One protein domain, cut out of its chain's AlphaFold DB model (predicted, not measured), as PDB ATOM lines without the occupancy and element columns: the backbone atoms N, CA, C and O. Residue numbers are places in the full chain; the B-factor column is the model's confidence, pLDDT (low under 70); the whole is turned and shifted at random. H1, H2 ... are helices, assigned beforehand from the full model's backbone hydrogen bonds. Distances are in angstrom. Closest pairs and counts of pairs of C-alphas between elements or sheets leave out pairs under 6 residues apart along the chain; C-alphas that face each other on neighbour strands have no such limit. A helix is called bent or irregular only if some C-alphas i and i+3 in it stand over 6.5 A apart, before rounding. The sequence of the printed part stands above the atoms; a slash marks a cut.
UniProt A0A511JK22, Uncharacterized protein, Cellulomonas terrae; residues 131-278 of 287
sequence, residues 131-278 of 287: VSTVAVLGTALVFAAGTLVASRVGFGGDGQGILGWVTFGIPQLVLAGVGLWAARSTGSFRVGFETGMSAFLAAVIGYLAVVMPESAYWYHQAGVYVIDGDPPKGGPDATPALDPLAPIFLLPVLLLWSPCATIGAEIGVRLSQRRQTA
ATOM      1  N   VAL A 131     159.286 176.171 173.819       73.75
ATOM      2  CA  VAL A 131     159.230 176.981 175.049       73.75
ATOM      3  C   VAL A 131     160.345 176.615 176.042       73.75
ATOM      4  O   VAL A 131     160.994 177.497 176.594       73.75
ATOM      5  N   SER A 132     160.599 175.321 176.236       82.94
ATOM      6  CA  SER A 132     161.645 174.814 177.126       82.94
ATOM      7  C   SER A 132     163.034 175.074 176.541       82.94
ATOM      8  O   SER A 132     163.897 175.593 177.239       82.94
ATOM      9  N   THR A 133     163.231 174.840 175.237       85.38
ATOM     10  CA  THR A 133     164.509 175.123 174.561       85.38
ATOM     11  C   THR A 133     164.905 176.594 174.679       85.38
ATOM     12  O   THR A 133     166.041 176.893 175.033       85.38
ATOM     13  N   VAL A 134     163.967 177.516 174.431       88.06
ATOM     14  CA  VAL A 134     164.226 178.960 174.548       88.06
ATOM     15  C   VAL A 134     164.565 179.342 175.987       88.06
ATOM     16  O   VAL A 134     165.523 180.078 176.198       88.06
ATOM     17  N   ALA A 135     163.837 178.820 176.980       90.25
ATOM     18  CA  ALA A 135     164.139 179.095 178.383       90.25
ATOM     19  C   ALA A 135     165.520 178.566 178.797       90.25
ATOM     20  O   ALA A 135     166.261 179.269 179.479       90.25
ATOM     21  N   VAL A 136     165.890 177.360 178.358       88.19
ATOM     22  CA  VAL A 136     167.186 176.737 178.668       88.19
ATOM     23  C   VAL A 136     168.337 177.534 178.048       88.19
ATOM     24  O   VAL A 136     169.266 177.911 178.762       88.19
ATOM     25  N   LEU A 137     168.254 177.854 176.752       89.56
ATOM     26  CA  LEU A 137     169.277 178.647 176.060       89.56
ATOM     27  C   LEU A 137     169.365 180.074 176.613       89.56
ATOM     28  O   LEU A 137     170.459 180.571 176.864       89.56
ATOM     29  N   GLY A 138     168.217 180.713 176.849       91.19
ATOM     30  CA  GLY A 138     168.154 182.037 177.462       91.19
ATOM     31  C   GLY A 138     168.774 182.049 178.857       91.19
ATOM     32  O   GLY A 138     169.508 182.975 179.181       91.19
ATOM     33  N   THR A 139     168.561 180.998 179.655       93.19
ATOM     34  CA  THR A 139     169.190 180.866 180.976       93.19
ATOM     35  C   THR A 139     170.708 180.760 180.859       93.19
ATOM     36  O   THR A 139     171.403 181.518 181.530       93.19
ATOM     37  N   ALA A 140     171.241 179.897 179.983       89.19
ATOM     38  CA  ALA A 140     172.691 179.814 179.767       89.19
ATOM     39  C   ALA A 140     173.289 181.175 179.391       89.19
ATOM     40  O   ALA A 140     174.297 181.585 179.962       89.19
ATOM     41  N   LEU A 141     172.638 181.890 178.466       90.62
ATOM     42  CA  LEU A 141     173.106 183.184 177.983       90.62
ATOM     43  C   LEU A 141     173.061 184.261 179.076       90.62
ATOM     44  O   LEU A 141     174.020 185.012 179.223       90.62
ATOM     45  N   VAL A 142     171.978 184.319 179.858       93.00
ATOM     46  CA  VAL A 142     171.836 185.259 180.982       93.00
ATOM     47  C   VAL A 142     172.926 185.028 182.024       93.00
ATOM     48  O   VAL A 142     173.515 185.995 182.500       93.00
ATOM     49  N   PHE A 143     173.227 183.772 182.356       91.62
ATOM     50  CA  PHE A 143     174.287 183.458 183.312       91.62
ATOM     51  C   PHE A 143     175.671 183.775 182.756       91.62
ATOM     52  O   PHE A 143     176.439 184.442 183.435       91.62
ATOM     53  N   ALA A 144     175.965 183.388 181.514       88.44
ATOM     54  CA  ALA A 144     177.233 183.718 180.869       88.44
ATOM     55  C   ALA A 144     177.468 185.241 180.826       88.44
ATOM     56  O   ALA A 144     178.485 185.736 181.312       88.44
ATOM     57  N   ALA A 145     176.499 186.003 180.308       89.06
ATOM     58  CA  ALA A 145     176.590 187.459 180.230       89.06
ATOM     59  C   ALA A 145     176.660 188.104 181.621       89.06
ATOM     60  O   ALA A 145     177.462 189.007 181.845       89.06
ATOM     61  N   GLY A 146     175.854 187.617 182.565       90.94
ATOM     62  CA  GLY A 146     175.845 188.079 183.946       90.94
ATOM     63  C   GLY A 146     177.190 187.889 184.641       90.94
ATOM     64  O   GLY A 146     177.711 188.831 185.226       90.94
ATOM     65  N   THR A 147     177.784 186.700 184.525       90.69
ATOM     66  CA  THR A 147     179.113 186.387 185.066       90.69
ATOM     67  C   THR A 147     180.194 187.262 184.449       90.69
ATOM     68  O   THR A 147     181.042 187.770 185.179       90.69
ATOM     69  N   LEU A 148     180.141 187.496 183.133       91.06
ATOM     70  CA  LEU A 148     181.093 188.378 182.461       91.06
ATOM     71  C   LEU A 148     180.982 189.808 183.000       91.06
ATOM     72  O   LEU A 148     181.980 190.388 183.417       91.06
ATOM     73  N   VAL A 149     179.769 190.366 183.041       90.31
ATOM     74  CA  VAL A 149     179.527 191.721 183.559       90.31
ATOM     75  C   VAL A 149     179.957 191.828 185.019       90.31
ATOM     76  O   VAL A 149     180.659 192.772 185.370       90.31
ATOM     77  N   ALA A 150     179.594 190.855 185.858       89.81
ATOM     78  CA  ALA A 150     179.992 190.825 187.260       89.81
ATOM     79  C   ALA A 150     181.517 190.808 187.411       89.81
ATOM     80  O   ALA A 150     182.048 191.554 188.227       89.81
ATOM     81  N   SER A 151     182.225 190.027 186.588       89.81
ATOM     82  CA  SER A 151     183.689 189.979 186.601       89.81
ATOM     83  C   SER A 151     184.298 191.326 186.215       89.81
ATOM     84  O   SER A 151     185.142 191.855 186.935       89.81
ATOM     85  N   ARG A 152     183.806 191.955 185.142       90.75
ATOM     86  CA  ARG A 152     184.309 193.265 184.704       90.75
ATOM     87  C   ARG A 152     184.025 194.383 185.704       90.75
ATOM     88  O   ARG A 152     184.885 195.231 185.911       90.75
ATOM     89  N   VAL A 153     182.852 194.385 186.334       88.19
ATOM     90  CA  VAL A 153     182.484 195.401 187.331       88.19
ATOM     91  C   VAL A 153     183.225 195.180 188.651       88.19
ATOM     92  O   VAL A 153     183.745 196.139 189.212       88.19
ATOM     93  N   GLY A 154     183.323 193.933 189.125       84.94
ATOM     94  CA  GLY A 154     183.971 193.600 190.398       84.94
ATOM     95  C   GLY A 154     185.457 193.963 190.428       84.94
ATOM     96  O   GLY A 154     185.930 194.539 191.406       84.94
ATOM     97  N   PHE A 155     186.175 193.710 189.329       81.75
ATOM     98  CA  PHE A 155     187.601 194.041 189.205       81.75
ATOM     99  C   PHE A 155     187.881 195.434 188.628       81.75
ATOM    100  O   PHE A 155     189.013 195.900 188.689       81.75
ATOM    101  N   GLY A 156     186.868 196.122 188.093       73.19
ATOM    102  CA  GLY A 156     186.982 197.528 187.696       73.19
ATOM    103  C   GLY A 156     186.932 198.514 188.872       73.19
ATOM    104  O   GLY A 156     187.305 199.671 188.696       73.19
ATOM    105  N   GLY A 157     186.457 198.068 190.040       76.94
ATOM    106  CA  GLY A 157     186.393 198.848 191.279       76.94
ATOM    107  C   GLY A 157     187.372 198.336 192.338       76.94
ATOM    108  O   GLY A 157     188.582 198.466 192.187       76.94
ATOM    109  N   ASP A 158     186.829 197.737 193.400       76.25
ATOM    110  CA  ASP A 158     187.566 197.403 194.630       76.25
ATOM    111  C   ASP A 158     188.210 196.000 194.628       76.25
ATOM    112  O   ASP A 158     188.806 195.594 195.624       76.25
ATOM    113  N   GLY A 159     188.066 195.225 193.545       76.00
ATOM    114  CA  GLY A 159     188.687 193.900 193.412       76.00
ATOM    115  C   GLY A 159     188.044 192.785 194.247       76.00
ATOM    116  O   GLY A 159     188.662 191.747 194.440       76.00
ATOM    117  N   GLN A 160     186.805 192.958 194.722       77.69
ATOM    118  CA  GLN A 160     186.135 192.044 195.671       77.69
ATOM    119  C   GLN A 160     185.671 190.686 195.084       77.69
ATOM    120  O   GLN A 160     184.861 189.989 195.699       77.69
ATOM    121  N   GLY A 161     186.149 190.299 193.897       82.38
ATOM    122  CA  GLY A 161     185.710 189.084 193.207       82.38
ATOM    123  C   GLY A 161     184.223 189.096 192.822       82.38
ATOM    124  O   GLY A 161     183.532 190.113 192.907       82.38
ATOM    125  N   ILE A 162     183.711 187.949 192.365       85.19
ATOM    126  CA  ILE A 162     182.304 187.789 191.943       85.19
ATOM    127  C   ILE A 162     181.493 186.819 192.809       85.19
ATOM    128  O   ILE A 162     180.306 186.604 192.541       85.19
ATOM    129  N   LEU A 163     182.101 186.229 193.843       77.00
ATOM    130  CA  LEU A 163     181.519 185.140 194.632       77.00
ATOM    131  C   LEU A 163     180.140 185.497 195.190       77.00
ATOM    132  O   LEU A 163     179.219 184.684 195.101       77.00
ATOM    133  N   GLY A 164     179.979 186.709 195.728       70.75
ATOM    134  CA  GLY A 164     178.710 187.162 196.301       70.75
ATOM    135  C   GLY A 164     177.569 187.176 195.280       70.75
ATOM    136  O   GLY A 164     176.483 186.671 195.560       70.75
ATOM    137  N   TRP A 165     177.840 187.687 194.077       72.06
ATOM    138  CA  TRP A 165     176.857 187.844 193.000       72.06
ATOM    139  C   TRP A 165     176.468 186.509 192.360       72.06
ATOM    140  O   TRP A 165     175.299 186.256 192.066       72.06
ATOM    141  N   VAL A 166     177.459 185.638 192.165       66.75
ATOM    142  CA  VAL A 166     177.271 184.319 191.556       66.75
ATOM    143  C   VAL A 166     176.630 183.347 192.541       66.75
ATOM    144  O   VAL A 166     175.789 182.544 192.160       66.75
ATOM    145  N   THR A 167     176.985 183.393 193.821       65.44
ATOM    146  CA  THR A 167     176.531 182.363 194.767       65.44
ATOM    147  C   THR A 167     175.159 182.689 195.350       65.44
ATOM    148  O   THR A 167     174.357 181.778 195.584       65.44
ATOM    149  N   PHE A 168     174.835 183.973 195.544       71.88
ATOM    150  CA  PHE A 168     173.657 184.389 196.304       71.88
ATOM    151  C   PHE A 168     172.714 185.306 195.505       71.88
ATOM    152  O   PHE A 168     173.088 186.368 195.020       71.88
ATOM    153  N   GLY A 169     171.437 184.921 195.429       75.50
ATOM    154  CA  GLY A 169     170.328 185.777 194.999       75.50
ATOM    155  C   GLY A 169     169.814 185.517 193.582       75.50
ATOM    156  O   GLY A 169     168.796 184.844 193.402       75.50
ATOM    157  N   ILE A 170     170.455 186.122 192.577       85.44
ATOM    158  CA  ILE A 170     169.909 186.202 191.209       85.44
ATOM    159  C   ILE A 170     169.718 184.814 190.579       85.44
ATOM    160  O   ILE A 170     168.621 184.556 190.066       85.44
ATOM    161  N   PRO A 171     170.695 183.889 190.648       88.88
ATOM    162  CA  PRO A 171     170.529 182.554 190.089       88.88
ATOM    163  C   PRO A 171     169.301 181.810 190.599       88.88
ATOM    164  O   PRO A 171     168.547 181.223 189.822       88.88
ATOM    165  N   GLN A 172     169.067 181.878 191.908       90.00
ATOM    166  CA  GLN A 172     167.959 181.211 192.576       90.00
ATOM    167  C   GLN A 172     166.617 181.733 192.054       90.00
ATOM    168  O   GLN A 172     165.709 180.947 191.769       90.00
ATOM    169  N   LEU A 173     166.502 183.054 191.885       92.50
ATOM    170  CA  LEU A 173     165.295 183.697 191.369       92.50
ATOM    171  C   LEU A 173     165.049 183.360 189.897       92.50
ATOM    172  O   LEU A 173     163.916 183.045 189.535       92.50
ATOM    173  N   VAL A 174     166.092 183.374 189.060       93.56
ATOM    174  CA  VAL A 174     165.979 183.019 187.637       93.56
ATOM    175  C   VAL A 174     165.533 181.566 187.486       93.56
ATOM    176  O   VAL A 174     164.551 181.293 186.796       93.56
ATOM    177  N   LEU A 175     166.185 180.631 188.181       94.31
ATOM    178  CA  LEU A 175     165.864 179.203 188.090       94.31
ATOM    179  C   LEU A 175     164.468 178.880 188.637       94.31
ATOM    180  O   LEU A 175     163.719 178.120 188.016       94.31
ATOM    181  N   ALA A 176     164.076 179.500 189.756       94.25
ATOM    182  CA  ALA A 176     162.710 179.396 190.265       94.25
ATOM    183  C   ALA A 176     161.694 180.001 189.284       94.25
ATOM    184  O   ALA A 176     160.645 179.404 189.037       94.25
ATOM    185  N   GLY A 177     162.012 181.147 188.679       95.56
ATOM    186  CA  GLY A 177     161.180 181.815 187.682       95.56
ATOM    187  C   GLY A 177     160.946 180.963 186.438       95.56
ATOM    188  O   GLY A 177     159.803 180.824 186.001       95.56
ATOM    189  N   VAL A 178     161.993 180.323 185.907       95.81
ATOM    190  CA  VAL A 178     161.903 179.427 184.743       95.81
ATOM    191  C   VAL A 178     161.014 178.221 185.046       95.81
ATOM    192  O   VAL A 178     160.081 177.940 184.288       95.81
ATOM    193  N   GLY A 179     161.245 177.542 186.176       94.75
ATOM    194  CA  GLY A 179     160.416 176.409 186.596       94.75
ATOM    195  C   GLY A 179     158.951 176.806 186.810       94.75
ATOM    196  O   GLY A 179     158.039 176.106 186.360       94.75
ATOM    197  N   LEU A 180     158.717 177.967 187.431       96.06
ATOM    198  CA  LEU A 180     157.388 178.540 187.656       96.06
ATOM    199  C   LEU A 180     156.673 178.856 186.351       96.06
ATOM    200  O   LEU A 180     155.514 178.473 186.182       96.06
ATOM    201  N   TRP A 181     157.342 179.541 185.428       95.69
ATOM    202  CA  TRP A 181     156.764 179.932 184.150       95.69
ATOM    203  C   TRP A 181     156.416 178.711 183.292       95.69
ATOM    204  O   TRP A 181     155.302 178.623 182.765       95.69
ATOM    205  N   ALA A 182     157.309 177.722 183.219       92.69
ATOM    206  CA  ALA A 182     157.069 176.480 182.490       92.69
ATOM    207  C   ALA A 182     155.925 175.654 183.111       92.69
ATOM    208  O   ALA A 182     155.028 175.192 182.398       92.69
ATOM    209  N   ALA A 183     155.881 175.521 184.442       92.38
ATOM    210  CA  ALA A 183     154.785 174.829 185.121       92.38
ATOM    211  C   ALA A 183     153.445 175.555 184.967       92.38
ATOM    212  O   ALA A 183     152.416 174.917 184.750       92.38
ATOM    213  N   ARG A 184     153.441 176.887 185.064       93.75
ATOM    214  CA  ARG A 184     152.231 177.707 184.943       93.75
ATOM    215  C   ARG A 184     151.670 177.691 183.525       93.75
ATOM    216  O   ARG A 184     150.457 177.612 183.365       93.75
ATOM    217  N   SER A 185     152.526 177.792 182.511       90.75
ATOM    218  CA  SER A 185     152.102 177.826 181.104       90.75
ATOM    219  C   SER A 185     151.531 176.489 180.631       90.75
ATOM    220  O   SER A 185     150.637 176.468 179.790       90.75
ATOM    221  N   THR A 186     151.998 175.375 181.199       88.00
ATOM    222  CA  THR A 186     151.561 174.021 180.815       88.00
ATOM    223  C   THR A 186     150.569 173.379 181.788       88.00
ATOM    224  O   THR A 186     149.954 172.358 181.466       88.00
ATOM    225  N   GLY A 187     150.425 173.944 182.989       88.06
ATOM    226  CA  GLY A 187     149.689 173.339 184.098       88.06
ATOM    227  C   GLY A 187     150.338 172.063 184.647       88.06
ATOM    228  O   GLY A 187     149.681 171.322 185.377       88.06
ATOM    229  N   SER A 188     151.602 171.776 184.304       87.38
ATOM    230  CA  SER A 188     152.305 170.548 184.686       87.38
ATOM    231  C   SER A 188     153.552 170.826 185.518       87.38
ATOM    232  O   SER A 188     154.470 171.531 185.106       87.38
ATOM    233  N   PHE A 189     153.635 170.169 186.673       88.56
ATOM    234  CA  PHE A 189     154.827 170.216 187.523       88.56
ATOM    235  C   PHE A 189     156.004 169.518 186.877       88.56
ATOM    236  O   PHE A 189     157.122 169.990 187.002       88.56
ATOM    237  N   ARG A 190     155.753 168.399 186.191       85.75
ATOM    238  CA  ARG A 190     156.811 167.621 185.560       85.75
ATOM    239  C   ARG A 190     157.523 168.459 184.504       85.75
ATOM    240  O   ARG A 190     158.740 168.553 184.549       85.75
ATOM    241  N   VAL A 191     156.764 169.130 183.635       87.06
ATOM    242  CA  VAL A 191     157.340 170.013 182.610       87.06
ATOM    243  C   VAL A 191     158.090 171.185 183.246       87.06
ATOM    244  O   VAL A 191     159.183 171.524 182.791       87.06
ATOM    245  N   GLY A 192     157.540 171.784 184.308       90.94
ATOM    246  CA  GLY A 192     158.224 172.847 185.046       90.94
ATOM    247  C   GLY A 192     159.526 172.395 185.702       90.94
ATOM    248  O   GLY A 192     160.534 173.080 185.580       90.94
ATOM    249  N   PHE A 193     159.521 171.229 186.350       90.50
ATOM    250  CA  PHE A 193     160.690 170.648 187.004       90.50
ATOM    251  C   PHE A 193     161.761 170.259 185.984       90.50
ATOM    252  O   PHE A 193     162.904 170.671 186.133       90.50
ATOM    253  N   GLU A 194     161.397 169.532 184.923       87.75
ATOM    254  CA  GLU A 194     162.326 169.150 183.850       87.75
ATOM    255  C   GLU A 194     162.950 170.392 183.201       87.75
ATOM    256  O   GLU A 194     164.168 170.478 183.098       87.75
ATOM    257  N   THR A 195     162.139 171.400 182.855       89.94
ATOM    258  CA  THR A 195     162.643 172.653 182.266       89.94
ATOM    259  C   THR A 195     163.533 173.417 183.244       89.94
ATOM    260  O   THR A 195     164.587 173.904 182.847       89.94
ATOM    261  N   GLY A 196     163.150 173.504 184.520       93.06
ATOM    262  CA  GLY A 196     163.956 174.146 185.556       93.06
ATOM    263  C   GLY A 196     165.293 173.436 185.793       93.06
ATOM    264  O   GLY A 196     166.314 174.103 185.926       93.06
ATOM    265  N   MET A 197     165.320 172.100 185.778       90.94
ATOM    266  CA  MET A 197     166.554 171.317 185.908       90.94
ATOM    267  C   MET A 197     167.453 171.441 184.676       90.94
ATOM    268  O   MET A 197     168.665 171.586 184.817       90.94
ATOM    269  N   SER A 198     166.881 171.440 183.469       88.25
ATOM    270  CA  SER A 198     167.639 171.728 182.247       88.25
ATOM    271  C   SER A 198     168.203 173.149 182.258       88.25
ATOM    272  O   SER A 198     169.356 173.343 181.888       88.25
ATOM    273  N   ALA A 199     167.429 174.131 182.728       94.00
ATOM    274  CA  ALA A 199     167.883 175.510 182.886       94.00
ATOM    275  C   ALA A 199     168.988 175.632 183.944       94.00
ATOM    276  O   ALA A 199     169.941 176.367 183.727       94.00
ATOM    277  N   PHE A 200     168.916 174.869 185.038       93.94
ATOM    278  CA  PHE A 200     169.985 174.774 186.035       93.94
ATOM    279  C   PHE A 200     171.286 174.239 185.429       93.94
ATOM    280  O   PHE A 200     172.329 174.868 185.582       93.94
ATOM    281  N   LEU A 201     171.235 173.124 184.693       88.00
ATOM    282  CA  LEU A 201     172.425 172.590 184.020       88.00
ATOM    283  C   LEU A 201     172.997 173.602 183.021       88.00
ATOM    284  O   LEU A 201     174.202 173.832 182.988       88.00
ATOM    285  N   ALA A 202     172.130 174.248 182.246       89.62
ATOM    286  CA  ALA A 202     172.523 175.266 181.282       89.62
ATOM    287  C   ALA A 202     173.121 176.516 181.953       89.62
ATOM    288  O   ALA A 202     174.091 177.068 181.440       89.62
ATOM    289  N   ALA A 203     172.606 176.920 183.117       93.19
ATOM    290  CA  ALA A 203     173.164 177.987 183.942       93.19
ATOM    291  C   ALA A 203     174.576 177.647 184.430       93.19
ATOM    292  O   ALA A 203     175.471 178.477 184.307       93.19
ATOM    293  N   VAL A 204     174.795 176.424 184.932       89.19
ATOM    294  CA  VAL A 204     176.122 175.955 185.367       89.19
ATOM    295  C   VAL A 204     177.105 175.946 184.197       89.19
ATOM    296  O   VAL A 204     178.220 176.435 184.341       89.19
ATOM    297  N   ILE A 205     176.692 175.451 183.026       87.75
ATOM    298  CA  ILE A 205     177.538 175.454 181.823       87.75
ATOM    299  C   ILE A 205     177.870 176.889 181.396       87.75
ATOM    300  O   ILE A 205     179.034 177.189 181.156       87.75
ATOM    301  N   GLY A 206     176.872 177.776 181.319       87.94
ATOM    302  CA  GLY A 206     177.071 179.178 180.942       87.94
ATOM    303  C   GLY A 206     177.983 179.924 181.917       87.94
ATOM    304  O   GLY A 206     178.876 180.649 181.485       87.94
ATOM    305  N   TYR A 207     177.809 179.686 183.218       92.69
ATOM    306  CA  TYR A 207     178.692 180.187 184.269       92.69
ATOM    307  C   TYR A 207     180.135 179.703 184.073       92.69
ATOM    308  O   TYR A 207     181.040 180.527 183.961       92.69
ATOM    309  N   LEU A 208     180.350 178.384 183.976       89.06
ATOM    310  CA  LEU A 208     181.682 177.788 183.835       89.06
ATOM    311  C   LEU A 208     182.392 178.238 182.553       89.06
ATOM    312  O   LEU A 208     183.576 178.561 182.588       89.06
ATOM    313  N   ALA A 209     181.655 178.333 181.444       89.44
ATOM    314  CA  ALA A 209     182.185 178.777 180.159       89.44
ATOM    315  C   ALA A 209     182.772 180.198 180.196       89.44
ATOM    316  O   ALA A 209     183.619 180.516 179.366       89.44
ATOM    317  N   VAL A 210     182.338 181.039 181.141       92.81
ATOM    318  CA  VAL A 210     182.815 182.422 181.288       92.81
ATOM    319  C   VAL A 210     183.776 182.576 182.457       92.81
ATOM    320  O   VAL A 210     184.826 183.193 182.304       92.81
ATOM    321  N   VAL A 211     183.462 182.009 183.621       92.19
ATOM    322  CA  VAL A 211     184.299 182.195 184.813       92.19
ATOM    323  C   VAL A 211     185.677 181.557 184.644       92.19
ATOM    324  O   VAL A 211     186.652 182.133 185.097       92.19
ATOM    325  N   MET A 212     185.800 180.419 183.949       90.31
ATOM    326  CA  MET A 212     187.099 179.769 183.736       90.31
ATOM    327  C   MET A 212     188.071 180.641 182.911       90.31
ATOM    328  O   MET A 212     189.190 180.870 183.380       90.31
ATOM    329  N   PRO A 213     187.699 181.161 181.720       92.00
ATOM    330  CA  PRO A 213     188.581 182.065 180.984       92.00
ATOM    331  C   PRO A 213     188.782 183.411 181.691       92.00
ATOM    332  O   PRO A 213     189.899 183.925 181.668       92.00
ATOM    333  N   GLU A 214     187.763 183.965 182.359       92.81
ATOM    334  CA  GLU A 214     187.946 185.185 183.159       92.81
ATOM    335  C   GLU A 214     188.941 184.948 184.308       92.81
ATOM    336  O   GLU A 214     189.801 185.795 184.538       92.81
ATOM    337  N   SER A 215     188.899 183.795 184.989       91.25
ATOM    338  CA  SER A 215     189.861 183.445 186.045       91.25
ATOM    339  C   SER A 215     191.297 183.465 185.540       91.25
ATOM    340  O   SER A 215     192.169 184.011 186.209       91.25
ATOM    341  N   ALA A 216     191.553 182.918 184.349       92.75
ATOM    342  CA  ALA A 216     192.878 182.996 183.737       92.75
ATOM    343  C   ALA A 216     193.267 184.442 183.392       92.75
ATOM    344  O   ALA A 216     194.389 184.866 183.669       92.75
ATOM    345  N   TYR A 217     192.338 185.211 182.819       92.81
ATOM    346  CA  TYR A 217     192.572 186.602 182.439       92.81
ATOM    347  C   TYR A 217     192.964 187.473 183.644       92.81
ATOM    348  O   TYR A 217     194.007 188.130 183.618       92.81
ATOM    349  N   TRP A 218     192.176 187.454 184.721       92.88
ATOM    350  CA  TRP A 218     192.425 188.295 185.898       92.88
ATOM    351  C   TRP A 218     193.598 187.815 186.747       92.88
ATOM    352  O   TRP A 218     194.291 188.643 187.337       92.88
ATOM    353  N   TYR A 219     193.904 186.518 186.723       92.25
ATOM    354  CA  TYR A 219     195.139 186.010 187.307       92.25
ATOM    355  C   TYR A 219     196.368 186.647 186.652       92.25
ATOM    356  O   TYR A 219     197.251 187.140 187.348       92.25
ATOM    357  N   HIS A 220     196.419 186.702 185.320       91.94
ATOM    358  CA  HIS A 220     197.545 187.325 184.621       91.94
ATOM    359  C   HIS A 220     197.567 188.848 184.764       91.94
ATOM    360  O   HIS A 220     198.642 189.434 184.860       91.94
ATOM    361  N   GLN A 221     196.395 189.487 184.773       92.94
ATOM    362  CA  GLN A 221     196.296 190.944 184.783       92.94
ATOM    363  C   GLN A 221     196.504 191.558 186.173       92.94
ATOM    364  O   GLN A 221     197.082 192.636 186.286       92.94
ATOM    365  N   ALA A 222     195.994 190.905 187.216       91.19
ATOM    366  CA  ALA A 222     195.911 191.457 188.566       91.19
ATOM    367  C   ALA A 222     196.455 190.512 189.650       91.19
ATOM    368  O   ALA A 222     196.521 190.903 190.811       91.19
ATOM    369  N   GLY A 223     196.874 189.291 189.297       91.69
ATOM    370  CA  GLY A 223     197.436 188.341 190.258       91.69
ATOM    371  C   GLY A 223     196.412 187.798 191.253       91.69
ATOM    372  O   GLY A 223     196.793 187.454 192.367       91.69
ATOM    373  N   VAL A 224     195.131 187.744 190.875       92.00
ATOM    374  CA  VAL A 224     194.009 187.358 191.751       92.00
ATOM    375  C   VAL A 224     193.087 186.341 191.082       92.00
ATOM    376  O   VAL A 224     192.986 186.291 189.853       92.00
ATOM    377  N   TYR A 225     192.391 185.534 191.881       90.75
ATOM    378  CA  TYR A 225     191.322 184.663 191.401       90.75
ATOM    379  C   TYR A 225     190.014 185.431 191.223       90.75
ATOM    380  O   TYR A 225     189.657 186.294 192.018       90.75
ATOM    381  N   VAL A 226     189.254 185.098 190.176       92.00
ATOM    382  CA  VAL A 226     188.016 185.827 189.849       92.00
ATOM    383  C   VAL A 226     186.919 185.649 190.881       92.00
ATOM    384  O   VAL A 226     186.092 186.542 191.064       92.00
ATOM    385  N   ILE A 227     186.874 184.484 191.521       88.62
ATOM    386  CA  ILE A 227     185.764 184.138 192.396       88.62
ATOM    387  C   ILE A 227     185.822 184.978 193.666       88.62
ATOM    388  O   ILE A 227     184.877 185.716 193.929       88.62
ATOM    389  N   ASP A 228     186.908 184.896 194.421       88.31
ATOM    390  CA  ASP A 228     187.055 185.544 195.725       88.31
ATOM    391  C   ASP A 228     187.881 186.840 195.687       88.31
ATOM    392  O   ASP A 228     187.799 187.625 196.627       88.31
ATOM    393  N   GLY A 229     188.609 187.106 194.599       90.69
ATOM    394  CA  GLY A 229     189.523 188.248 194.505       90.69
ATOM    395  C   GLY A 229     190.840 188.034 195.257       90.69
ATOM    396  O   GLY A 229     191.664 188.947 195.300       90.69
ATOM    397  N   ASP A 230     191.066 186.848 195.824       89.94
ATOM    398  CA  ASP A 230     192.266 186.557 196.601       89.94
ATOM    399  C   ASP A 230     193.459 186.239 195.682       89.94
ATOM    400  O   ASP A 230     193.295 185.680 194.589       89.94
ATOM    401  N   PRO A 231     194.696 186.535 196.118       88.06
ATOM    402  CA  PRO A 231     195.886 186.091 195.414       88.06
ATOM    403  C   PRO A 231     196.033 184.558 195.458       88.06
ATOM    404  O   PRO A 231     195.631 183.897 196.425       88.06
ATOM    405  N   PRO A 232     196.664 183.960 194.436       85.69
ATOM    406  CA  PRO A 232     196.778 182.518 194.305       85.69
ATOM    407  C   PRO A 232     197.643 181.889 195.398       85.69
ATOM    408  O   PRO A 232     198.816 182.211 195.570       85.69
ATOM    409  N   LYS A 233     197.084 180.894 196.090       78.94
ATOM    410  CA  LYS A 233     197.781 180.156 197.160       78.94
ATOM    411  C   LYS A 233     198.794 179.122 196.637       78.94
ATOM    412  O   LYS A 233     199.569 178.591 197.422       78.94
ATOM    413  N   GLY A 234     198.773 178.820 195.335       77.88
ATOM    414  CA  GLY A 234     199.546 177.735 194.710       77.88
ATOM    415  C   GLY A 234     200.902 178.126 194.112       77.88
ATOM    416  O   GLY A 234     201.592 177.255 193.595       77.88
ATOM    417  N   GLY A 235     201.294 179.405 194.162       76.88
ATOM    418  CA  GLY A 235     202.506 179.874 193.483       76.88
ATOM    419  C   GLY A 235     202.372 179.884 191.946       76.88
ATOM    420  O   GLY A 235     201.255 179.864 191.432       76.88
ATOM    421  N   PRO A 236     203.490 179.946 191.197       76.31
ATOM    422  CA  PRO A 236     203.485 180.170 189.747       76.31
ATOM    423  C   PRO A 236     202.868 179.030 188.917       76.31
ATOM    424  O   PRO A 236     202.424 179.287 187.802       76.31
ATOM    425  N   ASP A 237     202.778 177.813 189.465       81.94
ATOM    426  CA  ASP A 237     202.193 176.639 188.796       81.94
ATOM    427  C   ASP A 237     200.668 176.518 188.999       81.94
ATOM    428  O   ASP A 237     200.052 175.512 188.628       81.94
ATOM    429  N   ALA A 238     200.033 177.519 189.617       82.81
ATOM    430  CA  ALA A 238     198.589 177.529 189.799       82.81
ATOM    431  C   ALA A 238     197.859 177.470 188.443       82.81
ATOM    432  O   ALA A 238     198.252 178.104 187.465       82.81
ATOM    433  N   THR A 239     196.749 176.728 188.398       90.75
ATOM    434  CA  THR A 239     195.865 176.628 187.226       90.75
ATOM    435  C   THR A 239     194.590 177.439 187.473       90.75
ATOM    436  O   THR A 239     193.539 176.865 187.760       90.75
ATOM    437  N   PRO A 240     194.638 178.783 187.373       88.06
ATOM    438  CA  PRO A 240     193.533 179.664 187.772       88.06
ATOM    439  C   PRO A 240     192.222 179.363 187.040       88.06
ATOM    440  O   PRO A 240     191.145 179.505 187.609       88.06
ATOM    441  N   ALA A 241     192.294 178.873 185.799       90.06
ATOM    442  CA  ALA A 241     191.118 178.464 185.036       90.06
ATOM    443  C   ALA A 241     190.327 177.313 185.687       90.06
ATOM    444  O   ALA A 241     189.141 177.164 185.407       90.06
ATOM    445  N   LEU A 242     190.965 176.488 186.524       89.12
ATOM    446  CA  LEU A 242     190.336 175.348 187.200       89.12
ATOM    447  C   LEU A 242     189.851 175.681 188.612       89.12
ATOM    448  O   LEU A 242     189.106 174.886 189.183       89.12
ATOM    449  N   ASP A 243     190.213 176.842 189.160       88.50
ATOM    450  CA  ASP A 243     189.770 177.279 190.487       88.50
ATOM    451  C   ASP A 243     188.232 177.237 190.653       88.50
ATOM    452  O   ASP A 243     187.758 176.653 191.626       88.50
ATOM    453  N   PRO A 244     187.410 177.651 189.663       89.81
ATOM    454  CA  PRO A 244     185.951 177.530 189.753       89.81
ATOM    455  C   PRO A 244     185.401 176.109 189.859       89.81
ATOM    456  O   PRO A 244     184.244 175.922 190.245       89.81
ATOM    457  N   LEU A 245     186.203 175.104 189.509       88.12
ATOM    458  CA  LEU A 245     185.847 173.695 189.651       88.12
ATOM    459  C   LEU A 245     186.217 173.141 191.029       88.12
ATOM    460  O   LEU A 245     185.838 172.009 191.340       88.12
ATOM    461  N   ALA A 246     186.930 173.907 191.863       87.50
ATOM    462  CA  ALA A 246     187.257 173.481 193.210       87.50
ATOM    463  C   ALA A 246     185.959 173.151 193.974       87.50
ATOM    464  O   ALA A 246     184.993 173.926 193.930       87.50
ATOM    465  N   PRO A 247     185.909 172.020 194.708       83.88
ATOM    466  CA  PRO A 247     184.689 171.581 195.382       83.88
ATOM    467  C   PRO A 247     184.075 172.639 196.303       83.88
ATOM    468  O   PRO A 247     182.854 172.718 196.413       83.88
ATOM    469  N   ILE A 248     184.910 173.475 196.926       83.00
ATOM    470  CA  ILE A 248     184.471 174.551 197.820       83.00
ATOM    471  C   ILE A 248     183.626 175.622 197.114       83.00
ATOM    472  O   ILE A 248     182.769 176.213 197.762       83.00
ATOM    473  N   PHE A 249     183.796 175.830 195.805       86.25
ATOM    474  CA  PHE A 249     183.016 176.794 195.021       86.25
ATOM    475  C   PHE A 249     181.883 176.123 194.246       86.25
ATOM    476  O   PHE A 249     180.751 176.610 194.236       86.25
ATOM    477  N   LEU A 250     182.155 174.965 193.641       85.75
ATOM    478  CA  LEU A 250     181.171 174.282 192.810       85.75
ATOM    479  C   LEU A 250     180.047 173.642 193.638       85.75
ATOM    480  O   LEU A 250     178.881 173.727 193.253       85.75
ATOM    481  N   LEU A 251     180.352 173.020 194.785       83.94
ATOM    482  CA  LEU A 251     179.323 172.345 195.586       83.94
ATOM    483  C   LEU A 251     178.258 173.315 196.120       83.94
ATOM    484  O   LEU A 251     177.078 172.994 195.962       83.94
ATOM    485  N   PRO A 252     178.596 174.493 196.687       83.44
ATOM    486  CA  PRO A 252     177.584 175.470 197.080       83.44
ATOM    487  C   PRO A 252     176.682 175.893 195.922       83.44
ATOM    488  O   PRO A 252     175.467 175.901 196.095       83.44
ATOM    489  N   VAL A 253     177.242 176.162 194.737       87.00
ATOM    490  CA  VAL A 253     176.471 176.494 193.526       87.00
ATOM    491  C   VAL A 253     175.463 175.388 193.207       87.00
ATOM    492  O   VAL A 253     174.263 175.645 193.098       87.00
ATOM    493  N   LEU A 254     175.917 174.133 193.133       86.81
ATOM    494  CA  LEU A 254     175.044 172.998 192.822       86.81
ATOM    495  C   LEU A 254     173.951 172.802 193.884       86.81
ATOM    496  O   LEU A 254     172.788 172.566 193.543       86.81
ATOM    497  N   LEU A 255     174.308 172.910 195.164       85.19
ATOM    498  CA  LEU A 255     173.404 172.668 196.287       85.19
ATOM    499  C   LEU A 255     172.380 173.789 196.484       85.19
ATOM    500  O   LEU A 255     171.233 173.489 196.809       85.19
ATOM    501  N   LEU A 256     172.769 175.052 196.291       86.25
ATOM    502  CA  LEU A 256     171.897 176.215 196.477       86.25
ATOM    503  C   LEU A 256     170.939 176.417 195.303       86.25
ATOM    504  O   LEU A 256     169.809 176.854 195.504       86.25
ATOM    505  N   TRP A 257     171.377 176.136 194.076       89.38
ATOM    506  CA  TRP A 257     170.597 176.462 192.881       89.38
ATOM    507  C   TRP A 257     169.581 175.380 192.505       89.38
ATOM    508  O   TRP A 257     168.476 175.688 192.056       89.38
ATOM    509  N   SER A 258     169.926 174.103 192.676       87.56
ATOM    510  CA  SER A 258     169.087 172.996 192.192       87.56
ATOM    511  C   SER A 258     167.689 172.900 192.834       87.56
ATOM    512  O   SER A 258     166.737 172.578 192.114       87.56
ATOM    513  N   PRO A 259     167.459 173.254 194.116       89.25
ATOM    514  CA  PRO A 259     166.109 173.227 194.679       89.25
ATOM    515  C   PRO A 259     165.153 174.254 194.066       89.25
ATOM    516  O   PRO A 259     163.935 174.040 194.061       89.25
ATOM    517  N   CYS A 260     165.681 175.361 193.533       90.75
ATOM    518  CA  CYS A 260     164.890 176.464 192.991       90.75
ATOM    519  C   CYS A 260     163.993 176.009 191.837       90.75
ATOM    520  O   CYS A 260     162.830 176.409 191.780       90.75
ATOM    521  N   ALA A 261     164.479 175.099 190.985       89.94
ATOM    522  CA  ALA A 261     163.688 174.494 189.914       89.94
ATOM    523  C   ALA A 261     162.420 173.807 190.452       89.94
ATOM    524  O   ALA A 261     161.325 173.980 189.911       89.94
ATOM    525  N   THR A 262     162.551 173.072 191.561       89.38
ATOM    526  CA  THR A 262     161.430 172.355 192.181       89.38
ATOM    527  C   THR A 262     160.432 173.309 192.825       89.38
ATOM    528  O   THR A 262     159.224 173.165 192.627       89.38
ATOM    529  N   ILE A 263     160.931 174.303 193.568       90.44
ATOM    530  CA  ILE A 263     160.099 175.326 194.215       90.44
ATOM    531  C   ILE A 263     159.304 176.099 193.160       90.44
ATOM    532  O   ILE A 263     158.084 176.232 193.279       90.44
ATOM    533  N   GLY A 264     159.976 176.546 192.099       94.12
ATOM    534  CA  GLY A 264     159.350 177.226 190.973       94.12
ATOM    535  C   GLY A 264     158.223 176.398 190.362       94.12
ATOM    536  O   GLY A 264     157.083 176.860 190.282       94.12
ATOM    537  N   ALA A 265     158.512 175.145 190.005       93.38
ATOM    538  CA  ALA A 265     157.538 174.244 189.397       93.38
ATOM    539  C   ALA A 265     156.298 174.007 190.283       93.38
ATOM    540  O   ALA A 265     155.165 173.992 189.789       93.38
ATOM    541  N   GLU A 266     156.487 173.846 191.595       92.81
ATOM    542  CA  GLU A 266     155.396 173.675 192.559       92.81
ATOM    543  C   GLU A 266     154.489 174.912 192.609       92.81
ATOM    544  O   GLU A 266     153.265 174.790 192.483       92.81
ATOM    545  N   ILE A 267     155.079 176.103 192.743       94.81
ATOM    546  CA  ILE A 267     154.335 177.368 192.767       94.81
ATOM    547  C   ILE A 267     153.574 177.556 191.448       94.81
ATOM    548  O   ILE A 267     152.383 177.877 191.463       94.81
ATOM    549  N   GLY A 268     154.222 177.295 190.309       94.75
ATOM    550  CA  GLY A 268     153.621 177.442 188.983       94.75
ATOM    551  C   GLY A 268     152.353 176.604 188.799       94.75
ATOM    552  O   GLY A 268     151.336 177.124 188.329       94.75
ATOM    553  N   VAL A 269     152.359 175.342 189.245       92.62
ATOM    554  CA  VAL A 269     151.162 174.483 189.188       92.62
ATOM    555  C   VAL A 269     150.038 175.001 190.077       92.62
ATOM    556  O   VAL A 269     148.895 175.061 189.625       92.62
ATOM    557  N   ARG A 270     150.336 175.414 191.316       92.75
ATOM    558  CA  ARG A 270     149.311 175.948 192.232       92.75
ATOM    559  C   ARG A 270     148.638 177.188 191.653       92.75
ATOM    560  O   ARG A 270     147.420 177.333 191.736       92.75
ATOM    561  N   LEU A 271     149.418 178.068 191.027       94.44
ATOM    562  CA  LEU A 271     148.889 179.252 190.356       94.44
ATOM    563  C   LEU A 271     148.029 178.893 189.135       94.44
ATOM    564  O   LEU A 271     146.998 179.526 188.916       94.44
ATOM    565  N   SER A 272     148.418 177.875 188.362       91.94
ATOM    566  CA  SER A 272     147.611 177.378 187.239       91.94
ATOM    567  C   SER A 272     146.269 176.808 187.708       91.94
ATOM    568  O   SER A 272     145.233 177.118 187.123       91.94
ATOM    569  N   GLN A 273     146.265 176.017 188.784       89.00
ATOM    570  CA  GLN A 273     145.045 175.426 189.348       89.00
ATOM    571  C   GLN A 273     144.064 176.497 189.833       89.00
ATOM    572  O   GLN A 273     142.884 176.436 189.504       89.00
ATOM    573  N   ARG A 274     144.557 177.530 190.533       92.44
ATOM    574  CA  ARG A 274     143.727 178.665 190.977       92.44
ATOM    575  C   ARG A 274     143.046 179.387 189.813       92.44
ATOM    576  O   ARG A 274     141.901 179.810 189.936       92.44
ATOM    577  N   ARG A 275     143.735 179.521 188.673       91.38
ATOM    578  CA  ARG A 275     143.172 180.144 187.464       91.38
ATOM    579  C   ARG A 275     142.045 179.302 186.856       91.38
ATOM    580  O   ARG A 275     141.061 179.864 186.384       91.38
ATOM    581  N   GLN A 276     142.183 177.977 186.882       86.81
ATOM    582  CA  GLN A 276     141.158 177.058 186.382       86.81
ATOM    583  C   GLN A 276     139.907 177.072 187.268       86.81
ATOM    584  O   GLN A 276     138.807 177.138 186.742       86.81
ATOM    585  N   THR A 277     140.060 177.094 188.596       89.75
ATOM    586  CA  THR A 277     138.916 177.154 189.527       89.75
ATOM    587  C   THR A 277     138.191 178.497 189.517       89.75
ATOM    588  O   THR A 277     137.005 178.547 189.810       89.75
ATOM    589  N   ALA A 278     138.901 179.588 189.214       90.38
ATOM    590  CA  ALA A 278     138.320 180.929 189.148       90.38
ATOM    591  C   ALA A 278     137.609 181.222 187.818       90.38
ATOM    592  O   ALA A 278     136.890 182.211 187.726       90.38
TER     593      ALA A 278
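AT A GLANCE: This is residues 131 to 278 of the 287 residues of an uncharacterized protein of Cellulomonas terrae (UniProt A0A511JK22). Four helices or arms, H1, H3, long H4 and H6b, make a rod-like up-and-down bundle, each running against the one before; H5 folds back on H4. The 148 printed residues include six named helices, H1 to H6, and no named strand: all helix. The whole is only just compact, close to loose: radius of gyration of the C-alphas 17.5 A, spans 63 by 27 by 22 A.

IN THESE COORDINATES: H4, residues 189 to 222, spans 46.3 A, with a kink of 25 degrees near residue 213. H1, 131 to 156, spans 36.8 A from (159.230, 176.981, 175.049). H2 is 163 to 167; H3, 170 to 186, spans 24.4 A. H5, 240 to 245, is irregular: C-alphas 241 and 244 are 7.1 A apart. H6, 247 to 278, assigned as one helix by its hydrogen bonds, is bent, with C-alphas 256 and 259 6.8 A apart; its arms are H6a, 247 to 256, and H6b, 259 to 278, which ends with C-alpha 278 at (138.320, 180.929, 189.148).

HOW THE PARTS SIT: The hub H4 touches H1, closest C-alphas Val 136 and Ala 199, 4.4 A. Its residues 189 to 200 alone touch H3, a hairpin; closest C-alphas Ala 183 and Gly 192, 4.0 A. H6b touches H3, closest C-alphas Ala 176 and Gly 264, 4.1 A. H2 and H6a only just touch, with 3 pairs of C-alphas within 8 A. Every O i to N i+4 pair is within hydrogen-bond range in H1, H2, H3 and H6b, against 28 of 30 in H4, 4 of 6 in H6a and 0 of 2 in H5, where 2 of 3 O i to N i+3 pairs are.

THE WHOLE: The farthest C-alphas, Pro 236 and Ala 278, are 65.2 A apart. The printed part has no cut; H4 to H5 is a long link, 17 residues. Model pLDDT is under 70 at residues 166 to 167.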